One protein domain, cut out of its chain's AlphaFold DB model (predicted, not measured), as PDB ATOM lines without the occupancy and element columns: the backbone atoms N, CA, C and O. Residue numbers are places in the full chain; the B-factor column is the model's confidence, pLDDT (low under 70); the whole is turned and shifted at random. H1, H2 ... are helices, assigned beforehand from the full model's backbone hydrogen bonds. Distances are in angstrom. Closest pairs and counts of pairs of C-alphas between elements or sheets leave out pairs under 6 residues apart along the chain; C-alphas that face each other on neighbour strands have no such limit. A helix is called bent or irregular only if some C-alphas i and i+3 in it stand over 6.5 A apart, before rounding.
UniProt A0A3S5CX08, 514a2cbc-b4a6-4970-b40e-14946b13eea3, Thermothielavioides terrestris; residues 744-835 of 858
ATOM      1  N   ARG A 744      33.628 -39.508  20.936       90.44
ATOM      2  CA  ARG A 744      32.296 -39.490  21.551       90.44
ATOM      3  C   ARG A 744      31.649 -38.099  21.527       90.44
ATOM      4  O   ARG A 744      30.479 -37.996  21.199       90.44
ATOM      5  N   GLU A 745      32.400 -37.034  21.806       92.88
ATOM      6  CA  GLU A 745      31.905 -35.651  21.688       92.88
ATOM      7  C   GLU A 745      31.465 -35.346  20.244       92.88
ATOM      8  O   GLU A 745      30.385 -34.812  20.028       92.88
ATOM      9  N   ALA A 746      32.249 -35.757  19.239       93.25
ATOM     10  CA  ALA A 746      31.895 -35.584  17.828       93.25
ATOM     11  C   ALA A 746      30.697 -36.444  17.382       93.25
ATOM     12  O   ALA A 746      29.982 -36.064  16.458       93.25
ATOM     13  N   GLU A 747      30.490 -37.600  18.010       96.50
ATOM     14  CA  GLU A 747      29.326 -38.464  17.809       96.50
ATOM     15  C   GLU A 747      28.053 -37.822  18.383       96.50
ATOM     16  O   GLU A 747      27.068 -37.658  17.661       96.50
ATOM     17  N   GLU A 748      28.105 -37.397  19.651       95.50
ATOM     18  CA  GLU A 748      27.012 -36.728  20.364       95.50
ATOM     19  C   GLU A 748      26.622 -35.415  19.651       95.50
ATOM     20  O   GLU A 748      25.447 -35.223  19.348       95.50
ATOM     21  N   ASP A 749      27.595 -34.592  19.235       96.50
ATOM     22  CA  ASP A 749      27.403 -33.385  18.408       96.50
ATOM     23  C   ASP A 749      26.628 -33.642  17.096       96.50
ATOM     24  O   ASP A 749      25.847 -32.803  16.635       96.50
ATOM     25  N   ILE A 750      26.920 -34.755  16.410       95.81
ATOM     26  CA  ILE A 750      26.302 -35.082  15.116       95.81
ATOM     27  C   ILE A 750      24.888 -35.630  15.338       95.81
ATOM     28  O   ILE A 750      23.975 -35.287  14.581       95.81
ATOM     29  N   LEU A 751      24.686 -36.433  16.385       96.19
ATOM     30  CA  LEU A 751      23.367 -36.924  16.776       96.19
ATOM     31  C   LEU A 751      22.460 -35.800  17.282       96.19
ATOM     32  O   LEU A 751      21.284 -35.784  16.922       96.19
ATOM     33  N   GLU A 752      22.988 -34.826  18.024       96.50
ATOM     34  CA  GLU A 752      22.238 -33.639  18.441       96.50
ATOM     35  C   GLU A 752      21.858 -32.767  17.232       96.50
ATOM     36  O   GLU A 752      20.699 -32.369  17.114       96.50
ATOM     37  N   GLU A 753      22.764 -32.546  16.267       95.69
ATOM     38  CA  GLU A 753      22.432 -31.821  15.029       95.69
ATOM     39  C   GLU A 753      21.337 -32.539  14.212       95.69
ATOM     40  O   GLU A 753      20.465 -31.893  13.621       95.69
ATOM     41  N   LEU A 754      21.355 -33.874  14.179       95.19
ATOM     42  CA  LEU A 754      20.341 -34.690  13.506       95.19
ATOM     43  C   LEU A 754      18.999 -34.670  14.254       95.19
ATOM     44  O   LEU A 754      17.957 -34.509  13.621       95.19
ATOM     45  N   ALA A 755      19.014 -34.757  15.586       94.19
ATOM     46  CA  ALA A 755      17.819 -34.697  16.425       94.19
ATOM     47  C   ALA A 755      17.154 -33.309  16.397       94.19
ATOM     48  O   ALA A 755      15.932 -33.214  16.269       94.19
ATOM     49  N   ALA A 756      17.942 -32.228  16.429       93.81
ATOM     50  CA  ALA A 756      17.457 -30.846  16.386       93.81
ATOM     51  C   ALA A 756      16.734 -30.489  15.071       93.81
ATOM     52  O   ALA A 756      15.916 -29.569  15.037       93.81
ATOM     53  N   ARG A 757      17.002 -31.227  13.985       88.88
ATOM     54  CA  ARG A 757      16.294 -31.103  12.695       88.88
ATOM     55  C   ARG A 757      14.952 -31.855  12.671       88.88
ATOM     56  O   ARG A 757      14.160 -31.642  11.751       88.88
ATOM     57  N   GLY A 758      14.678 -32.686  13.680       88.00
ATOM     58  CA  GLY A 758      13.480 -33.517  13.794       88.00
ATOM     59  C   GLY A 758      13.426 -34.662  12.776       88.00
ATOM     60  O   GLY A 758      14.313 -34.834  11.946       88.00
ATOM     61  N   ALA A 759      12.337 -35.436  12.796       84.31
ATOM     62  CA  ALA A 759      12.113 -36.571  11.889       84.31
ATOM     63  C   ALA A 759      11.778 -36.169  10.428       84.31
ATOM     64  O   ALA A 759      11.146 -36.932   9.696       84.31
ATOM     65  N   GLY A 760      12.144 -34.955  10.009       87.69
ATOM     66  CA  GLY A 760      11.953 -34.470   8.644       87.69
ATOM     67  C   GLY A 760      13.040 -34.984   7.688       87.69
ATOM     68  O   GLY A 760      14.154 -35.281   8.119       87.69
ATOM     69  N   PRO A 761      12.762 -35.063   6.374       89.00
ATOM     70  CA  PRO A 761      13.770 -35.456   5.397       89.00
ATOM     71  C   PRO A 761      14.922 -34.441   5.364       89.00
ATOM     72  O   PRO A 761      14.699 -33.239   5.198       89.00
ATOM     73  N   LEU A 762      16.164 -34.927   5.475       92.06
ATOM     74  CA  LEU A 762      17.360 -34.090   5.348       92.06
ATOM     75  C   LEU A 762      17.360 -33.345   4.008       92.06
ATOM     76  O   LEU A 762      17.276 -33.946   2.935       92.06
ATOM     77  N   THR A 763      17.535 -32.024   4.055       93.12
ATOM     78  CA  THR A 763      17.796 -31.245   2.842       93.12
ATOM     79  C   THR A 763      19.155 -31.645   2.270       93.12
ATOM     80  O   THR A 763      20.092 -31.927   3.021       93.12
ATOM     81  N   ARG A 764      19.310 -31.617   0.941       85.94
ATOM     82  CA  ARG A 764      20.561 -32.014   0.267       85.94
ATOM     83  C   ARG A 764      21.806 -31.294   0.809       85.94
ATOM     84  O   ARG A 764      22.861 -31.906   0.922       85.94
ATOM     85  N   SER A 765      21.687 -30.015   1.172       87.62
ATOM     86  CA  SER A 765      22.777 -29.251   1.789       87.62
ATOM     87  C   SER A 765      23.111 -29.732   3.206       87.62
ATOM     88  O   SER A 765      24.289 -29.841   3.535       87.62
ATOM     89  N   SER A 766      22.109 -30.069   4.025       89.88
ATOM     90  CA  SER A 766      22.333 -30.635   5.365       89.88
ATOM     91  C   SER A 766      22.942 -32.038   5.320       89.88
ATOM     92  O   SER A 766      23.896 -32.300   6.045       89.88
ATOM     93  N   ALA A 767      22.477 -32.900   4.408       91.44
ATOM     94  CA  ALA A 767      23.062 -34.218   4.188       91.44
ATOM     95  C   ALA A 767      24.552 -34.110   3.827       91.44
ATOM     96  O   ALA A 767      25.371 -34.769   4.457       91.44
ATOM     97  N   HIS A 768      24.921 -33.217   2.900       87.75
ATOM     98  CA  HIS A 768      26.324 -32.984   2.542       87.75
ATOM     99  C   HIS A 768      27.168 -32.401   3.688       87.75
ATOM    100  O   HIS A 768      28.318 -32.804   3.847       87.75
ATOM    101  N   ALA A 769      26.626 -31.492   4.506       91.62
ATOM    102  CA  ALA A 769      27.347 -30.950   5.662       91.62
ATOM    103  C   ALA A 769      27.644 -32.036   6.713       91.62
ATOM    104  O   ALA A 769      28.772 -32.150   7.190       91.62
ATOM    105  N   ILE A 770      26.653 -32.878   7.014       93.88
ATOM    106  CA  ILE A 770      26.780 -33.977   7.978       93.88
ATOM    107  C   ILE A 770      27.701 -35.074   7.423       93.88
ATOM    108  O   ILE A 770      28.598 -35.518   8.131       93.88
ATOM    109  N   GLN A 771      27.583 -35.433   6.138       91.31
ATOM    110  CA  GLN A 771      28.513 -36.343   5.447       91.31
ATOM    111  C   GLN A 771      29.968 -35.858   5.506       91.31
ATOM    112  O   GLN A 771      30.867 -36.675   5.689       91.31
ATOM    113  N   ALA A 772      30.211 -34.549   5.369       90.44
ATOM    114  CA  ALA A 772      31.554 -33.976   5.445       90.44
ATOM    115  C   ALA A 772      32.132 -34.012   6.873       90.44
ATOM    116  O   ALA A 772      33.312 -34.317   7.038       90.44
ATOM    117  N   ARG A 773      31.314 -33.753   7.908       93.62
ATOM    118  CA  ARG A 773      31.724 -33.914   9.320       93.62
ATOM    119  C   ARG A 773      32.010 -35.378   9.656       93.62
ATOM    120  O   ARG A 773      33.032 -35.680  10.268       93.62
ATOM    121  N   LEU A 774      31.106 -36.269   9.252       92.81
ATOM    122  CA  LEU A 774      31.109 -37.682   9.623       92.81
ATOM    123  C   LEU A 774      32.193 -38.473   8.867       92.81
ATOM    124  O   LEU A 774      32.848 -39.316   9.468       92.81
ATOM    125  N   GLY A 775      32.493 -38.121   7.609       89.12
ATOM    126  CA  GLY A 775      33.615 -38.695   6.849       89.12
ATOM    127  C   GLY A 775      35.007 -38.330   7.393       89.12
ATOM    128  O   GLY A 775      35.994 -38.957   7.022       89.12
ATOM    129  N   GLY A 776      35.097 -37.342   8.292       88.00
ATOM    130  CA  GLY A 776      36.304 -37.046   9.070       88.00
ATOM    131  C   GLY A 776      36.423 -37.836  10.382       88.00
ATOM    132  O   GLY A 776      37.434 -37.697  11.071       88.00
ATOM    133  N   GLN A 777      35.414 -38.633  10.755       93.94
ATOM    134  CA  GLN A 777      35.400 -39.416  11.996       93.94
ATOM    135  C   GLN A 777      35.899 -40.856  11.790       93.94
ATOM    136  O   GLN A 777      35.804 -41.384  10.680       93.94
ATOM    137  N   PRO A 778      36.395 -41.533  12.844       88.12
ATOM    138  CA  PRO A 778      36.735 -42.956  12.780       88.12
ATOM    139  C   PRO A 778      35.519 -43.832  12.416       88.12
ATOM    140  O   PRO A 778      34.414 -43.505  12.853       88.12
ATOM    141  N   PRO A 779      35.696 -44.982  11.729       88.31
ATOM    142  CA  PRO A 779      34.584 -45.821  11.262       88.31
ATOM    143  C   PRO A 779      33.541 -46.171  12.333       88.31
ATOM    144  O   PRO A 779      32.354 -46.005  12.093       88.31
ATOM    145  N   HIS A 780      33.964 -46.512  13.557       87.75
ATOM    146  CA  HIS A 780      33.036 -46.849  14.647       87.75
ATOM    147  C   HIS A 780      32.067 -45.712  15.026       87.75
ATOM    148  O   HIS A 780      30.943 -45.987  15.430       87.75
ATOM    149  N   VAL A 781      32.478 -44.444  14.876       93.56
ATOM    150  CA  VAL A 781      31.597 -43.278  15.076       93.56
ATOM    151  C   VAL A 781      30.612 -43.159  13.914       93.56
ATOM    152  O   VAL A 781      29.436 -42.877  14.127       93.56
ATOM    153  N   GLN A 782      31.072 -43.409  12.683       94.31
ATOM    154  CA  GLN A 782      30.211 -43.411  11.498       94.31
ATOM    155  C   GLN A 782      29.126 -44.487  11.618       94.31
ATOM    156  O   GLN A 782      27.947 -44.186  11.434       94.31
ATOM    157  N   ASP A 783      29.507 -45.706  12.003       92.50
ATOM    158  CA  ASP A 783      28.594 -46.829  12.210       92.50
ATOM    159  C   ASP A 783      27.576 -46.541  13.319       92.50
ATOM    160  O   ASP A 783      26.382 -46.777  13.124       92.50
ATOM    161  N   HIS A 784      28.011 -45.982  14.456       95.44
ATOM    162  CA  HIS A 784      27.105 -45.667  15.561       95.44
ATOM    163  C   HIS A 784      26.105 -44.562  15.189       95.44
ATOM    164  O   HIS A 784      24.903 -44.725  15.404       95.44
ATOM    165  N   VAL A 785      26.556 -43.495  14.516       95.81
ATOM    166  CA  VAL A 785      25.664 -42.447  13.990       95.81
ATOM    167  C   VAL A 785      24.680 -43.014  12.960       95.81
ATOM    168  O   VAL A 785      23.495 -42.684  12.996       95.81
ATOM    169  N   LEU A 786      25.128 -43.895  12.059       95.31
ATOM    170  CA  LEU A 786      24.266 -44.535  11.058       95.31
ATOM    171  C   LEU A 786      23.282 -45.557  11.649       95.31
ATOM    172  O   LEU A 786      22.255 -45.818  11.021       95.31
ATOM    173  N   ALA A 787      23.583 -46.138  12.813       94.62
ATOM    174  CA  ALA A 787      22.696 -47.047  13.538       94.62
ATOM    175  C   ALA A 787      21.653 -46.298  14.389       94.62
ATOM    176  O   ALA A 787      20.521 -46.758  14.518       94.62
ATOM    177  N   ALA A 788      22.019 -45.137  14.939       94.69
ATOM    178  CA  ALA A 788      21.159 -44.321  15.793       94.69
ATOM    179  C   ALA A 788      20.121 -43.474  15.025       94.69
ATOM    180  O   ALA A 788      19.188 -42.946  15.634       94.69
ATOM    181  N   VAL A 789      20.247 -43.335  13.699       94.50
ATOM    182  CA  VAL A 789      19.326 -42.536  12.867       94.50
ATOM    183  C   VAL A 789      18.341 -43.416  12.084       94.50
ATOM    184  O   VAL A 789      18.670 -44.548  11.726       94.50
ATOM    185  N   PRO A 790      17.141 -42.909  11.732       95.06
ATOM    186  CA  PRO A 790      16.181 -43.654  10.920       95.06
ATOM    187  C   PRO A 790      16.779 -44.179   9.608       95.06
ATOM    188  O   PRO A 790      17.535 -43.478   8.933       95.06
ATOM    189  N   ALA A 791      16.378 -45.384   9.192       89.94
ATOM    190  CA  ALA A 791      16.975 -46.089   8.052       89.94
ATOM    191  C   ALA A 791      17.004 -45.278   6.737       89.94
ATOM    192  O   ALA A 791      17.953 -45.395   5.965       89.94
ATOM    193  N   HIS A 792      16.009 -44.416   6.494       91.62
ATOM    194  CA  HIS A 792      15.984 -43.528   5.325       91.62
ATOM    195  C   HIS A 792      17.057 -42.425   5.400       91.62
ATOM    196  O   HIS A 792      17.726 -42.145   4.407       91.62
ATOM    197  N   THR A 793      17.278 -41.846   6.582       93.06
ATOM    198  CA  THR A 793      18.357 -40.886   6.859       93.06
ATOM    199  C   THR A 793      19.715 -41.561   6.712       93.06
ATOM    200  O   THR A 793      20.587 -41.038   6.019       93.06
ATOM    201  N   ALA A 794      19.871 -42.768   7.263       92.88
ATOM    202  CA  ALA A 794      21.089 -43.560   7.110       92.88
ATOM    203  C   ALA A 794      21.379 -43.905   5.637       92.88
ATOM    204  O   ALA A 794      22.534 -43.870   5.220       92.88
ATOM    205  N   ALA A 795      20.355 -44.205   4.829       88.94
ATOM    206  CA  ALA A 795      20.508 -44.457   3.396       88.94
ATOM    207  C   ALA A 795      20.964 -43.202   2.629       88.94
ATOM    208  O   ALA A 795      21.874 -43.286   1.806       88.94
ATOM    209  N   VAL A 796      20.400 -42.025   2.933       92.19
ATOM    210  CA  VAL A 796      20.861 -40.747   2.357       92.19
ATOM    211  C   VAL A 796      22.324 -40.489   2.722       92.19
ATOM    212  O   VAL A 796      23.118 -40.180   1.831       92.19
ATOM    213  N   LEU A 797      22.703 -40.673   3.993       91.69
ATOM    214  CA  LEU A 797      24.078 -40.481   4.459       91.69
ATOM    215  C   LEU A 797      25.062 -41.454   3.776       91.69
ATOM    216  O   LEU A 797      26.023 -40.971   3.177       91.69
ATOM    217  N   ARG A 798      24.775 -42.767   3.749       86.94
ATOM    218  CA  ARG A 798      25.599 -43.797   3.074       86.94
ATOM    219  C   ARG A 798      25.743 -43.578   1.566       86.94
ATOM    220  O   ARG A 798      26.839 -43.709   1.027       86.94
ATOM    221  N   SER A 799      24.657 -43.203   0.882       74.44
ATOM    222  CA  SER A 799      24.603 -43.180  -0.591       74.44
ATOM    223  C   SER A 799      25.652 -42.289  -1.267       74.44
ATOM    224  O   SER A 799      26.054 -42.583  -2.391       74.44
ATOM    225  N   ALA A 800      26.113 -41.219  -0.609       65.69
ATOM    226  CA  ALA A 800      27.140 -40.336  -1.163       65.69
ATOM    227  C   ALA A 800      28.563 -40.885  -0.983       65.69
ATOM    228  O   ALA A 800      29.418 -40.625  -1.826       65.69
ATOM    229  N   TRP A 801      28.817 -41.647   0.084       68.69
ATOM    230  CA  TRP A 801      30.114 -42.282   0.323       68.69
ATOM    231  C   TRP A 801      30.306 -43.492  -0.580       68.69
ATOM    232  O   TRP A 801      31.297 -43.548  -1.293       68.69
ATOM    233  N   GLU A 802      29.302 -44.366  -0.691       74.56
ATOM    234  CA  GLU A 802      29.337 -45.474  -1.653       74.56
ATOM    235  C   GLU A 802      29.504 -44.977  -3.102       74.56
ATOM    236  O   GLU A 802      30.105 -45.657  -3.930       74.56
ATOM    237  N   GLN A 803      29.000 -43.780  -3.431       69.44
ATOM    238  CA  GLN A 803      29.267 -43.132  -4.721       69.44
ATOM    239  C   GLN A 803      30.697 -42.582  -4.823       69.44
ATOM    240  O   GLN A 803      31.305 -42.711  -5.882       69.44
ATOM    241  N   ALA A 804      31.242 -41.984  -3.761       70.25
ATOM    242  CA  ALA A 804      32.616 -41.486  -3.738       70.25
ATOM    243  C   ALA A 804      33.642 -42.627  -3.847       70.25
ATOM    244  O   ALA A 804      34.555 -42.533  -4.668       70.25
ATOM    245  N   ASP A 805      33.440 -43.716  -3.106       72.38
ATOM    246  CA  ASP A 805      34.296 -44.905  -3.125       72.38
ATOM    247  C   ASP A 805      34.208 -45.620  -4.474       72.38
ATOM    248  O   ASP A 805      35.236 -45.847  -5.102       72.38
ATOM    249  N   ARG A 806      33.004 -45.833  -5.032       71.50
ATOM    250  CA  ARG A 806      32.866 -46.385  -6.397       71.50
ATOM    251  C   ARG A 806      33.523 -45.506  -7.465       71.50
ATOM    252  O   ARG A 806      34.040 -46.035  -8.445       71.50
ATOM    253  N   LEU A 807      33.522 -44.178  -7.306       75.12
ATOM    254  CA  LEU A 807      34.231 -43.260  -8.210       75.12
ATOM    255  C   LEU A 807      35.753 -43.285  -8.002       75.12
ATOM    256  O   LEU A 807      36.498 -43.068  -8.958       75.12
ATOM    257  N   LEU A 808      36.233 -43.539  -6.784       80.25
ATOM    258  CA  LEU A 808      37.649 -43.770  -6.495       80.25
ATOM    259  C   LEU A 808      38.111 -45.109  -7.082       80.25
ATOM    260  O   LEU A 808      39.092 -45.120  -7.824       80.25
ATOM    261  N   ASP A 809      37.365 -46.188  -6.859       79.50
ATOM    262  CA  ASP A 809      37.633 -47.525  -7.393       79.50
ATOM    263  C   ASP A 809      37.572 -47.569  -8.920       79.50
ATOM    264  O   ASP A 809      38.439 -48.169  -9.547       79.50
ATOM    265  N   ASP A 810      36.619 -46.883  -9.556       85.44
ATOM    266  CA  ASP A 810      36.576 -46.736 -11.016       85.44
ATOM    267  C   ASP A 810      37.779 -45.926 -11.536       85.44
ATOM    268  O   ASP A 810      38.392 -46.285 -12.544       85.44
ATOM    269  N   ARG A 811      38.210 -44.873 -10.827       89.69
ATOM    270  CA  ARG A 811      39.408 -44.100 -11.207       89.69
ATOM    271  C   ARG A 811      40.701 -44.894 -11.031       89.69
ATOM    272  O   ARG A 811      41.527 -44.876 -11.942       89.69
ATOM    273  N   VAL A 812      40.873 -45.618  -9.925       91.56
ATOM    274  CA  VAL A 812      42.006 -46.535  -9.690       91.56
ATOM    275  C   VAL A 812      41.947 -47.711 -10.674       91.56
ATOM    276  O   VAL A 812      42.966 -48.098 -11.250       91.56
ATOM    277  N   GLY A 813      40.744 -48.206 -10.960       87.25
ATOM    278  CA  GLY A 813      40.408 -49.215 -11.962       87.25
ATOM    279  C   GLY A 813      40.791 -48.823 -13.389       87.25
ATOM    280  O   GLY A 813      41.210 -49.685 -14.164       87.25
ATOM    281  N   ARG A 814      40.750 -47.525 -13.709       92.06
ATOM    282  CA  ARG A 814      41.209 -46.944 -14.983       92.06
ATOM    283  C   ARG A 814      42.703 -46.611 -15.021       92.06
ATOM    284  O   ARG A 814      43.221 -46.361 -16.108       92.06
ATOM    285  N   LEU A 815      43.420 -46.631 -13.891       93.00
ATOM    286  CA  LEU A 815      44.876 -46.456 -13.908       93.00
ATOM    287  C   LEU A 815      45.548 -47.649 -14.613       93.00
ATOM    288  O   LEU A 815      45.270 -48.804 -14.255       93.00
ATOM    289  N   PRO A 816      46.488 -47.398 -15.550       95.00
ATOM    290  CA  PRO A 816      47.372 -48.417 -16.099       95.00
ATOM    291  C   PRO A 816      48.048 -49.240 -14.997       95.00
ATOM    292  O   PRO A 816      48.463 -48.703 -13.970       95.00
ATOM    293  N   LYS A 817      48.249 -50.540 -15.249       90.06
ATOM    294  CA  LYS A 817      48.811 -51.511 -14.285       90.06
ATOM    295  C   LYS A 817      50.112 -51.051 -13.605       90.06
ATOM    296  O   LYS A 817      50.364 -51.412 -12.461       90.06
ATOM    297  N   ARG A 818      50.927 -50.242 -14.295       91.31
ATOM    298  CA  ARG A 818      52.129 -49.611 -13.734       91.31
ATOM    299  C   ARG A 818      51.797 -48.545 -12.681       91.31
ATOM    300  O   ARG A 818      52.308 -48.635 -11.574       91.31
ATOM    301  N   GLN A 819      50.921 -47.592 -13.001       92.38
ATOM    302  CA  GLN A 819      50.524 -46.520 -12.081       92.38
ATOM    303  C   GLN A 819      49.767 -47.059 -10.861       92.38
ATOM    304  O   GLN A 819      49.936 -46.537  -9.766       92.38
ATOM    305  N   ARG A 820      48.991 -48.141 -11.021       94.94
ATOM    306  CA  ARG A 820      48.346 -48.809  -9.881       94.94
ATOM    307  C   ARG A 820      49.364 -49.423  -8.918       94.94
ATOM    308  O   ARG A 820      49.275 -49.174  -7.726       94.94
ATOM    309  N   ARG A 821      50.391 -50.111  -9.435       91.19
ATOM    310  CA  ARG A 821      51.512 -50.622  -8.622       91.19
ATOM    311  C   ARG A 821      52.325 -49.513  -7.953       91.19
ATOM    312  O   ARG A 821      52.784 -49.694  -6.833       91.19
ATOM    313  N   GLU A 822      52.523 -48.383  -8.631       94.50
ATOM    314  CA  GLU A 822      53.196 -47.207  -8.056       94.50
ATOM    315  C   GLU A 822      52.356 -46.595  -6.910       94.50
ATOM    316  O   GLU A 822      52.912 -46.251  -5.869       94.50
ATOM    317  N   LEU A 823      51.023 -46.554  -7.047       94.75
ATOM    318  CA  LEU A 823      50.090 -46.123  -5.997       94.75
ATOM    319  C   LEU A 823      50.056 -47.096  -4.802       94.75
ATOM    320  O   LEU A 823      50.216 -46.664  -3.664       94.75
ATOM    321  N   GLU A 824      49.912 -48.401  -5.053       93.25
ATOM    322  CA  GLU A 824      49.968 -49.471  -4.038       93.25
ATOM    323  C   GLU A 824      51.289 -49.431  -3.246       93.25
ATOM    324  O   GLU A 824      51.298 -49.558  -2.019       93.25
ATOM    325  N   ALA A 825      52.415 -49.202  -3.930       94.00
ATOM    326  CA  ALA A 825      53.729 -49.106  -3.301       94.00
ATOM    327  C   ALA A 825      53.878 -47.869  -2.398       94.00
ATOM    328  O   ALA A 825      54.514 -47.974  -1.344       94.00
ATOM    329  N   GLU A 826      53.298 -46.721  -2.773       95.06
ATOM    330  CA  GLU A 826      53.330 -45.511  -1.939       95.06
ATOM    331  C   GLU A 826      52.374 -45.619  -0.742       95.06
ATOM    332  O   GLU A 826      52.761 -45.223   0.355       95.06
ATOM    333  N   ILE A 827      51.197 -46.245  -0.889       90.00
ATOM    334  CA  ILE A 827      50.302 -46.564   0.243       90.00
ATOM    335  C   ILE A 827      51.054 -47.413   1.277       90.00
ATOM    336  O   ILE A 827      51.224 -46.987   2.421       90.00
ATOM    337  N   ALA A 828      51.655 -48.529   0.851       88.12
ATOM    338  CA  ALA A 828      52.462 -49.377   1.730       88.12
ATOM    339  C   ALA A 828      53.695 -48.649   2.313       88.12
ATOM    340  O   ALA A 828      54.259 -49.054   3.334       88.12
ATOM    341  N   ARG A 829      54.196 -47.585   1.665       94.81
ATOM    342  CA  ARG A 829      55.277 -46.735   2.198       94.81
ATOM    343  C   ARG A 829      54.773 -45.809   3.307       94.81
ATOM    344  O   ARG A 829      55.477 -45.652   4.304       94.81
ATOM    345  N   LEU A 830      53.582 -45.237   3.150       87.38
ATOM    346  CA  LEU A 830      52.940 -44.374   4.141       87.38
ATOM    347  C   LEU A 830      52.513 -45.156   5.390       87.38
ATOM    348  O   LEU A 830      52.774 -44.691   6.495       87.38
ATOM    349  N   GLU A 831      51.968 -46.364   5.237       81.75
ATOM    350  CA  GLU A 831      51.614 -47.251   6.360       81.75
ATOM    351  C   GLU A 831      52.838 -47.586   7.225       81.75
ATOM    352  O   GLU A 831      52.862 -47.281   8.416       81.75
ATOM    353  N   ARG A 832      53.923 -48.081   6.608       87.81
ATOM    354  CA  ARG A 832      55.191 -48.361   7.313       87.81
ATOM    355  C   ARG A 832      55.780 -47.133   8.006       87.81
ATOM    356  O   ARG A 832      56.471 -47.277   9.013       87.81
ATOM    357  N   ARG A 833      55.547 -45.935   7.464       89.44
ATOM    358  CA  ARG A 833      55.970 -44.681   8.093       89.44
ATOM    359  C   ARG A 833      55.107 -44.351   9.311       89.44
ATOM    360  O   ARG A 833      55.668 -44.014  10.347       89.44
ATOM    361  N   ALA A 834      53.786 -44.492   9.209       77.12
ATOM    362  CA  ALA A 834      52.866 -44.280  10.322       77.12
ATOM    363  C   ALA A 834      53.125 -45.264  11.478       77.12
ATOM    364  O   ALA A 834      53.104 -44.852  12.637       77.12
ATOM    365  N   ASP A 835      53.443 -46.527  11.179       76.56
ATOM    366  CA  ASP A 835      53.835 -47.528  12.180       76.56
ATOM    367  C   ASP A 835      55.176 -47.188  12.853       76.56
ATOM    368  O   ASP A 835      55.331 -47.355  14.064       76.56
TER     369      ASP A 835
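Overview. This is residues 744 to 835 of the 858 residues of the protein "514a2cbc-b4a6-4970-b40e-14946b13eea3" of Thermothielavioides terrestris (UniProt A0A3S5CX08). A long helix, H4, joins two unequal parts: a small head of three short helices, H1, H2 and H3, gathered at its first residues, and a single helix, H5, that folds back from its far end as a lone arm, leaving an open gap between head and arm. Residues 802 to 811 of H4 stand free as a bare stretch beyond the head, and residues 824 to 835 of H5 stick out. The printed part has 92 residues with five named helices, in the order H1 H2 H3 H4 H5, and no named strand; its class is all helix. It is loose, with a radius of gyration of the C-alphas of 16.8 A, and elongated, spanning 50 by 30 by 19 A.

Along the chain. H4, the longest helix, holds residues 791 to 814 and measures 33.4 A from first to last C-alpha, beginning at C-alpha 791 at (16.975, -46.089, 8.052). H5 holds residues 817 to 835, measures 27.2 A and ends at C-alpha 835 at (53.835, -47.528, 12.180). H3 holds residues 779 to 788 and measures 14.2 A. H2 holds residues 764 to 774 and measures 15.2 A. H1 holds residues 744 to 756, measures 17.9 A and begins at C-alpha 744 at (32.296, -39.490, 21.551).

Arrangement. H4 has a kink of 29 degrees near residue 798; it is neither bent nor irregular, but only just: C-alphas 797 and 800 are 6.4 A apart. With residues 796 to 800 alone it touches H2, the closest C-alphas being those of Gln 771 and Leu 797, 6.1 A apart; the tilt of 72 degrees is only just about perpendicular. With residues 794 to 797 alone H4 only just touches H3, with 3 pairs of C-alphas within 8 A, the closest those of Leu 786 and Ala 794 at 5.2 A. H3 and H4 form a helical hairpin, running opposite ways at a shallow tilt of 33 degrees, only just short of steep. H1 touches H3, the same way at a shallow tilt of 31 degrees, with the C-alphas of Glu 747 and Val 781 closest at 6.0 A. H1 and H2 are close but not clearly touching, their closest C-alphas, of Ile 750 and Ile 770, 7.2 A apart. H5 is close to H4 but not clearly touching, with the C-alphas of Val 812 and Arg 820 closest at 6.7 A, at a steep tilt of 60 degrees, opposite ways. H5 is apart from H1, H2 and H3. In H1, H2, H3 and H5 every O i to N i+4 pair is within hydrogen-bond range; in H4 18 of 20 are.

Size, cuts and confidence. The two C-alphas farthest apart, those of Gly 758 and Arg 818, are 50.1 A apart. The printed part has no cut and no long link; the link from H1 to H2 is short, the others tight. Mean pLDDT of the printed part is 89.1, and residues 800, 801 and 803 are under 70.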